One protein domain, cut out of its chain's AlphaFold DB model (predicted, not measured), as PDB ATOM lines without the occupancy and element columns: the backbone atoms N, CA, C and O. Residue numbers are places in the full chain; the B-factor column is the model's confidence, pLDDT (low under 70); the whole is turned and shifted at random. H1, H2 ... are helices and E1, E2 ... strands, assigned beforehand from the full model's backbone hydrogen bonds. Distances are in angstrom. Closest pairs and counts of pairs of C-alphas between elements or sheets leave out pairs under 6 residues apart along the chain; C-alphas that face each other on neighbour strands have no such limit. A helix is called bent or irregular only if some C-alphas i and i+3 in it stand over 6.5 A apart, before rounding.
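AT A GLANCE: This is residues 3 to 45 and 55 to 69 of the 70 residues of an uncharacterized protein of Thermococcus sp (UniProt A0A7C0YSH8). Two long strands, E1 and E3, run side by side in opposite directions as a narrow, strongly twisted ribbon, and the short strand E2 lies along residues 8 to 11 of E1 as a third strand. A short helix, H1, sits past the end of the ribbon where E1 ends and E3 begins, and it is not part of the sheet. The printed part has 58 residues, with three named strands and one named helix in the order E1, E2, E3, H1 along the chain; the sheet order is E2, E1, E3, all antiparallel, and the class is mixed, helices and strands. The whole is loose, with a radius of gyration of the C-alphas of 13.8 A, and its C-alphas span 46 by 23 by 18 A, a rod.

IN THESE COORDINATES: The longest strand by residues is E3, residues 32 to 42, which measures 30.9 A from first to last C-alpha; it begins at C-alpha 32 at (5.620, 23.338, -34.893) and ends at C-alpha 42 at (29.750, 40.591, -43.591). E1, residues 3 to 12, is 28.2 A long and begins at C-alpha 3 at (30.507, 34.938, -40.713). E2, residues 18 to 21, has four residues and a length of 10.1 A. H1, residues 59 to 67, is 12.1 A long and ends at C-alpha 67 at (-5.483, 16.539, -39.636). H1 is neither bent nor irregular.

HOW THE PARTS SIT: In the sheet E1 is the inner strand, and E2 and E3 are the edge strands. E1 and E3 are antiparallel, with 158 degrees between their N-to-C directions. Their C-alphas face each other from 3 and 41, 5.3 A apart, to 12 and 32, 4.6 A apart. Across this pair, N 5 and O 39 are within hydrogen-bond range at 2.8 A, and so are N 33 and O 11 at 2.8 A. E2 and E1 are antiparallel too, at 139 degrees, and form a hairpin. In this hairpin the C-alphas of Met 18 and Leu 11 face each other at 4.8 A, and those of Arg 21 and Tyr 8 at 5.2 A. N 10 and O 19 are within hydrogen-bond range at 2.8 A, and so are N 21 and O 8 at 2.8 A. E2 and E3 are apart, with no C-alpha of the one within 8 A of the other. The sheet is strongly twisted, its C-alphas lying up to 5.3 A off the best plane through them. H1 is not on the sheet, but only just, with 4 pairs of C-alphas within 10 A. H1 is apart from E1 and apart from E2. Within H1, 4 of 5 O i to N i+4 pairs are within hydrogen-bond range.

THE WHOLE: The two C-alphas farthest apart are those of Glu 45 and Glu 69, at 47.2 A, and the first and last printed C-alphas, of Lys 3 and Glu 69, are 41.4 A apart. Residues 46 to 54 are cut out and not printed, and C-alphas 45 and 55 are 27.5 A apart across this cut. Of the links that are printed whole, E1 to E2 is tight, with 5 residues, and E2 to E3 is short, with 10 residues; neither is long. The link from E3 to H1 runs across the cut. The mean pLDDT of the printed part is 78.8. It is under 70 for 18 residues, 43 to 45 and 55 to 69, and the mean for H1 is 59, against 89 for E1, 92 for E2 and 85 for E3. The model's confidence is low on both sides of the cut, at residues 43 to 45 before it and residues 55 to 69 after it.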
ATOM      1  N   LYS A   3      30.921  35.984 -41.648       85.44
ATOM      2  CA  LYS A   3      30.507  34.938 -40.713       85.44
ATOM      3  C   LYS A   3      29.178  34.329 -41.127       85.44
ATOM      4  O   LYS A   3      28.174  35.018 -41.294       85.44
ATOM      5  N   LYS A   4      29.176  33.002 -41.215       86.50
ATOM      6  CA  LYS A   4      27.991  32.196 -41.490       86.50
ATOM      7  C   LYS A   4      27.310  31.778 -40.189       86.50
ATOM      8  O   LYS A   4      27.939  31.210 -39.294       86.50
ATOM      9  N   PHE A   5      26.010  32.022 -40.108       86.44
ATOM     10  CA  PHE A   5      25.129  31.600 -39.028       86.44
ATOM     11  C   PHE A   5      24.148  30.569 -39.571       86.44
ATOM     12  O   PHE A   5      23.454  30.811 -40.556       86.44
ATOM     13  N   THR A   6      24.082  29.411 -38.924       90.19
ATOM     14  CA  THR A   6      23.140  28.348 -39.277       90.19
ATOM     15  C   THR A   6      22.338  27.932 -38.057       90.19
ATOM     16  O   THR A   6      22.842  27.911 -36.929       90.19
ATOM     17  N   GLY A   7      21.069  27.610 -38.278       91.94
ATOM     18  CA  GLY A   7      20.177  27.199 -37.206       91.94
ATOM     19  C   GLY A   7      18.792  26.827 -37.702       91.94
ATOM     20  O   GLY A   7      18.561  26.617 -38.891       91.94
ATOM     21  N   TYR A   8      17.872  26.736 -36.755       91.12
ATOM     22  CA  TYR A   8      16.472  26.421 -36.964       91.12
ATOM     23  C   TYR A   8      15.623  27.465 -36.250       91.12
ATOM     24  O   TYR A   8      15.808  27.709 -35.056       91.12
ATOM     25  N   LEU A   9      14.690  28.054 -36.986       90.38
ATOM     26  CA  LEU A   9      13.594  28.848 -36.467       90.38
ATOM     27  C   LEU A   9      12.373  27.949 -36.360       90.38
ATOM     28  O   LEU A   9      11.915  27.405 -37.358       90.38
ATOM     29  N   ILE A  10      11.867  27.756 -35.157       91.44
ATOM     30  CA  ILE A  10      10.714  26.903 -34.905       91.44
ATOM     31  C   ILE A  10       9.549  27.826 -34.593       91.44
ATOM     32  O   ILE A  10       9.563  28.529 -33.581       91.44
ATOM     33  N   LEU A  11       8.562  27.834 -35.480       90.19
ATOM     34  CA  LEU A  11       7.351  28.629 -35.334       90.19
ATOM     35  C   LEU A  11       6.229  27.737 -34.825       90.19
ATOM     36  O   LEU A  11       5.953  26.694 -35.408       90.19
ATOM     37  N   ASN A  12       5.571  28.132 -33.744       90.00
ATOM     38  CA  ASN A  12       4.375  27.456 -33.276       90.00
ATOM     39  C   ASN A  12       3.144  28.127 -33.896       90.00
ATOM     40  O   ASN A  12       2.781  29.234 -33.496       90.00
ATOM     41  N   TRP A  13       2.494  27.449 -34.841       84.31
ATOM     42  CA  TRP A  13       1.365  28.003 -35.595       84.31
ATOM     43  C   TRP A  13       0.172  28.375 -34.702       84.31
ATOM     44  O   TRP A  13      -0.477  29.392 -34.919       84.31
ATOM     45  N   LYS A  14      -0.071  27.594 -33.642       83.69
ATOM     46  CA  LYS A  14      -1.207  27.778 -32.725       83.69
ATOM     47  C   LYS A  14      -1.053  28.982 -31.794       83.69
ATOM     48  O   LYS A  14      -2.036  29.614 -31.436       83.69
ATOM     49  N   THR A  15       0.170  29.272 -31.353       89.88
ATOM     50  CA  THR A  15       0.431  30.286 -30.310       89.88
ATOM     51  C   THR A  15       1.174  31.517 -30.815       89.88
ATOM     52  O   THR A  15       1.356  32.460 -30.051       89.88
ATOM     53  N   GLY A  16       1.676  31.501 -32.053       86.88
ATOM     54  CA  GLY A  16       2.554  32.548 -32.585       86.88
ATOM     55  C   GLY A  16       3.944  32.589 -31.938       86.88
ATOM     56  O   GLY A  16       4.739  33.477 -32.239       86.88
ATOM     57  N   LYS A  17       4.265  31.643 -31.043       91.19
ATOM     58  CA  LYS A  17       5.574  31.579 -30.386       91.19
ATOM     59  C   LYS A  17       6.664  31.207 -31.381       91.19
ATOM     60  O   LYS A  17       6.471  30.360 -32.252       91.19
ATOM     61  N   MET A  18       7.836  31.794 -31.179       91.88
ATOM     62  CA  MET A  18       9.017  31.580 -32.004       91.88
ATOM     63  C   MET A  18      10.195  31.159 -31.132       91.88
ATOM     64  O   MET A  18      10.443  31.748 -30.080       91.88
ATOM     65  N   GLU A  19      10.929  30.141 -31.571       92.94
ATOM     66  CA  GLU A  19      12.102  29.617 -30.875       92.94
ATOM     67  C   GLU A  19      13.267  29.458 -31.859       92.94
ATOM     68  O   GLU A  19      13.115  28.848 -32.916       92.94
ATOM     69  N   VAL A  20      14.445  29.982 -31.513       91.44
ATOM     70  CA  VAL A  20      15.666  29.828 -32.319       91.44
ATOM     71  C   VAL A  20      16.555  28.766 -31.683       91.44
ATOM     72  O   VAL A  20      16.897  28.855 -30.504       91.44
ATOM     73  N   ARG A  21      16.974  27.764 -32.463       91.56
ATOM     74  CA  ARG A  21      17.907  26.719 -32.021       91.56
ATOM     75  C   ARG A  21      19.069  26.553 -32.986       91.56
ATOM     76  O   ARG A  21      18.900  26.588 -34.198       91.56
ATOM     77  N   LYS A  22      20.258  26.252 -32.456       88.00
ATOM     78  CA  LYS A  22      21.433  25.897 -33.274       88.00
ATOM     79  C   LYS A  22      21.270  24.549 -33.994       88.00
ATOM     80  O   LYS A  22      21.832  24.346 -35.063       88.00
ATOM     81  N   LYS A  23      20.515  23.615 -33.407       87.56
ATOM     82  CA  LYS A  23      20.223  22.286 -33.967       87.56
ATOM     83  C   LYS A  23      18.715  22.041 -33.965       87.56
ATOM     84  O   LYS A  23      18.020  22.527 -33.073       87.56
ATOM     85  N   GLY A  24      18.236  21.274 -34.940       83.19
ATOM     86  CA  GLY A  24      16.834  20.870 -35.019       83.19
ATOM     87  C   GLY A  24      16.409  19.988 -33.842       83.19
ATOM     88  O   GLY A  24      17.246  19.432 -33.122       83.19
ATOM     89  N   LYS A  25      15.096  19.854 -33.640       82.19
ATOM     90  CA  LYS A  25      14.526  18.890 -32.686       82.19
ATOM     91  C   LYS A  25      14.536  17.486 -33.300       82.19
ATOM     92  O   LYS A  25      14.434  17.339 -34.513       82.19
ATOM     93  N   ARG A  26      14.633  16.452 -32.453       80.69
ATOM     94  CA  ARG A  26      14.492  15.045 -32.887       80.69
ATOM     95  C   ARG A  26      13.082  14.741 -33.403       80.69
ATOM     96  O   ARG A  26      12.933  13.942 -34.314       80.69
ATOM     97  N   LYS A  27      12.069  15.380 -32.813       83.69
ATOM     98  CA  LYS A  27      10.665  15.305 -33.216       83.69
ATOM     99  C   LYS A  27      10.041  16.684 -33.026       83.69
ATOM    100  O   LYS A  27      10.262  17.308 -31.985       83.69
ATOM    101  N   TYR A  28       9.311  17.152 -34.029       83.69
ATOM    102  CA  TYR A  28       8.517  18.375 -33.947       83.69
ATOM    103  C   TYR A  28       7.093  18.014 -33.552       83.69
ATOM    104  O   TYR A  28       6.617  16.920 -33.866       83.69
ATOM    105  N   LYS A  29       6.431  18.909 -32.822       84.94
ATOM    106  CA  LYS A  29       4.978  18.800 -32.660       84.94
ATOM    107  C   LYS A  29       4.307  19.113 -34.004       84.94
ATOM    108  O   LYS A  29       4.894  19.879 -34.763       84.94
ATOM    109  N   PRO A  30       3.085  18.626 -34.261       83.44
ATOM    110  CA  PRO A  30       2.379  18.931 -35.507       83.44
ATOM    111  C   PRO A  30       2.286  20.448 -35.721       83.44
ATOM    112  O   PRO A  30       2.689  20.982 -36.739       83.44
ATOM    113  N   VAL A  31       1.927  21.192 -34.675       84.81
ATOM    114  CA  VAL A  31       1.821  22.663 -34.710       84.81
ATOM    115  C   VAL A  31       3.156  23.418 -34.805       84.81
ATOM    116  O   VAL A  31       3.156  24.651 -34.806       84.81
ATOM    117  N   GLU A  32       4.296  22.727 -34.793       87.44
ATOM    118  CA  GLU A  32       5.620  23.338 -34.893       87.44
ATOM    119  C   GLU A  32       6.144  23.254 -36.326       87.44
ATOM    120  O   GLU A  32       6.392  22.178 -36.860       87.44
ATOM    121  N   ILE A  33       6.405  24.415 -36.915       87.38
ATOM    122  CA  ILE A  33       6.948  24.566 -38.257       87.38
ATOM    123  C   ILE A  33       8.443  24.883 -38.129       87.38
ATOM    124  O   ILE A  33       8.804  25.999 -37.740       87.38
ATOM    125  N   PRO A  34       9.342  23.930 -38.430       88.69
ATOM    126  CA  PRO A  34      10.771  24.193 -38.463       88.69
ATOM    127  C   PRO A  34      11.191  24.835 -39.785       88.69
ATOM    128  O   PRO A  34      10.957  24.302 -40.867       88.69
ATOM    129  N   ILE A  35      11.911  25.944 -39.693       87.31
ATOM    130  CA  ILE A  35      12.533  26.642 -40.814       87.31
ATOM    131  C   ILE A  35      14.038  26.599 -40.592       87.31
ATOM    132  O   ILE A  35      14.551  27.126 -39.604       87.31
ATOM    133  N   ARG A  36      14.772  25.968 -41.508       87.44
ATOM    134  CA  ARG A  36      16.234  26.012 -41.480       87.44
ATOM    135  C   ARG A  36      16.694  27.401 -41.919       87.44
ATOM    136  O   ARG A  36      16.339  27.853 -43.001       87.44
ATOM    137  N   LEU A  37      17.489  28.051 -41.079       86.44
ATOM    138  CA  LEU A  37      18.080  29.352 -41.352       86.44
ATOM    139  C   LEU A  37      19.547  29.190 -41.732       86.44
ATOM    140  O   LEU A  37      20.302  28.472 -41.067       86.44
ATOM    141  N   GLU A  38      19.945  29.911 -42.768       86.50
ATOM    142  CA  GLU A  38      21.329  30.101 -43.164       86.50
ATOM    143  C   GLU A  38      21.506  31.578 -43.517       86.50
ATOM    144  O   GLU A  38      20.919  32.063 -44.477       86.50
ATOM    145  N   ILE A  39      22.241  32.309 -42.677       85.00
ATOM    146  CA  ILE A  39      22.439  33.755 -42.800       85.00
ATOM    147  C   ILE A  39      23.938  34.012 -42.854       85.00
ATOM    148  O   ILE A  39      24.681  33.582 -41.971       85.00
ATOM    149  N   VAL A  40      24.382  34.719 -43.884       82.12
ATOM    150  CA  VAL A  40      25.768  35.163 -44.032       82.12
ATOM    151  C   VAL A  40      25.809  36.651 -43.710       82.12
ATOM    152  O   VAL A  40      25.023  37.419 -44.257       82.12
ATOM    153  N   VAL A  41      26.674  37.046 -42.777       82.12
ATOM    154  CA  VAL A  41      26.854  38.447 -42.383       82.12
ATOM    155  C   VAL A  41      28.296  38.847 -42.647       82.12
ATOM    156  O   VAL A  41      29.227  38.245 -42.106       82.12
ATOM    157  N   GLU A  42      28.476  39.898 -43.438       78.31
ATOM    158  CA  GLU A  42      29.750  40.591 -43.591       78.31
ATOM    159  C   GLU A  42      29.814  41.734 -42.565       78.31
ATOM    160  O   GLU A  42      28.872  42.509 -42.456       78.31
ATOM    161  N   VAL A  43      30.881  41.750 -41.751       66.88
ATOM    162  CA  VAL A  43      31.246  42.730 -40.693       66.88
ATOM    163  C   VAL A  43      30.167  43.777 -40.333       66.88
ATOM    164  O   VAL A  43      30.012  44.768 -41.041       66.88
ATOM    165  N   PRO A  44      29.470  43.630 -39.188       62.94
ATOM    166  CA  PRO A  44      28.397  44.544 -38.809       62.94
ATOM    167  C   PRO A  44      28.933  45.865 -38.233       62.94
ATOM    168  O   PRO A  44      29.506  45.894 -37.140       62.94
ATOM    169  N   GLU A  45      28.669  46.984 -38.908       62.69
ATOM    170  CA  GLU A  45      28.779  48.324 -38.322       62.69
ATOM    171  C   GLU A  45      27.580  48.570 -37.390       62.69
ATOM    172  O   GLU A  45      26.564  49.122 -37.798       62.69
ATOM    173  N   ILE A  55       7.908  33.558 -46.088       68.12
ATOM    174  CA  ILE A  55       8.009  32.130 -46.368       68.12
ATOM    175  C   ILE A  55       6.603  31.645 -46.681       68.12
ATOM    176  O   ILE A  55       5.710  31.733 -45.840       68.12
ATOM    177  N   SER A  56       6.413  31.169 -47.907       69.19
ATOM    178  CA  SER A  56       5.197  30.469 -48.307       69.19
ATOM    179  C   SER A  56       5.399  28.983 -48.039       69.19
ATOM    180  O   SER A  56       6.351  28.383 -48.539       69.19
ATOM    181  N   LEU A  57       4.527  28.394 -47.229       68.19
ATOM    182  CA  LEU A  57       4.486  26.953 -46.998       68.19
ATOM    183  C   LEU A  57       3.440  26.349 -47.938       68.19
ATOM    184  O   LEU A  57       2.410  26.974 -48.181       68.19
ATOM    185  N   SER A  58       3.706  25.159 -48.479       67.62
ATOM    186  CA  SER A  58       2.711  24.434 -49.271       67.62
ATOM    187  C   SER A  58       1.538  24.008 -48.387       67.62
ATOM    188  O   SER A  58       1.740  23.613 -47.237       67.62
ATOM    189  N   GLU A  59       0.315  24.072 -48.921       59.94
ATOM    190  CA  GLU A  59      -0.903  23.729 -48.172       59.94
ATOM    191  C   GLU A  59      -0.879  22.303 -47.615       59.94
ATOM    192  O   GLU A  59      -1.380  22.074 -46.523       59.94
ATOM    193  N   GLU A  60      -0.268  21.354 -48.325       61.03
ATOM    194  CA  GLU A  60      -0.142  19.952 -47.900       61.03
ATOM    195  C   GLU A  60       0.557  19.831 -46.542       61.03
ATOM    196  O   GLU A  60       0.041  19.194 -45.629       61.03
ATOM    197  N   LYS A  61       1.663  20.566 -46.356       60.69
ATOM    198  CA  LYS A  61       2.408  20.590 -45.089       60.69
ATOM    199  C   LYS A  61       1.642  21.260 -43.956       60.69
ATOM    200  O   LYS A  61       1.998  21.056 -42.806       60.69
ATOM    201  N   VAL A  62       0.646  22.087 -44.266       61.47
ATOM    202  CA  VAL A  62      -0.233  22.714 -43.268       61.47
ATOM    203  C   VAL A  62      -1.433  21.811 -42.970       61.47
ATOM    204  O   VAL A  62      -1.880  21.755 -41.830       61.47
ATOM    205  N   LYS A  63      -1.935  21.065 -43.959       58.41
ATOM    206  CA  LYS A  63      -3.031  20.104 -43.784       58.41
ATOM    207  C   LYS A  63      -2.617  18.934 -42.900       58.41
ATOM    208  O   LYS A  63      -3.369  18.615 -41.990       58.41
ATOM    209  N   ASP A  64      -1.413  18.389 -43.066       58.09
ATOM    210  CA  ASP A  64      -0.899  17.341 -42.166       58.09
ATOM    211  C   ASP A  64      -0.864  17.804 -40.696       58.09
ATOM    212  O   ASP A  64      -1.158  17.035 -39.787       58.09
ATOM    213  N   ILE A  65      -0.592  19.093 -40.460       59.34
ATOM    214  CA  ILE A  65      -0.584  19.704 -39.120       59.34
ATOM    215  C   ILE A  65      -1.996  19.801 -38.524       59.34
ATOM    216  O   ILE A  65      -2.149  19.713 -37.307       59.34
ATOM    217  N   LEU A  66      -3.010  20.012 -39.367       55.38
ATOM    218  CA  LEU A  66      -4.407  20.192 -38.960       55.38
ATOM    219  C   LEU A  66      -5.163  18.861 -38.827       55.38
ATOM    220  O   LEU A  66      -6.093  18.772 -38.031       55.38
ATOM    221  N   VAL A  67      -4.788  17.838 -39.600       55.53
ATOM    222  CA  VAL A  67      -5.483  16.539 -39.636       55.53
ATOM    223  C   VAL A  67      -5.162  15.672 -38.413       55.53
ATOM    224  O   VAL A  67      -6.022  14.910 -37.988       55.53
ATOM    225  N   GLU A  68      -3.994  15.827 -37.777       50.91
ATOM    226  CA  GLU A  68      -3.666  15.112 -36.526       50.91
ATOM    227  C   GLU A  68      -4.494  15.568 -35.292       50.91
ATOM    228  O   GLU A  68      -4.308  15.015 -34.208       50.91
ATOM    229  N   GLU A  69      -5.392  16.559 -35.415       46.44
ATOM    230  CA  GLU A  69      -6.278  17.037 -34.330       46.44
ATOM    231  C   GLU A  69      -7.724  16.468 -34.375       46.44
ATOM    232  O   GLU A  69      -8.526  16.869 -33.528       46.44
TER     233      GLU A  69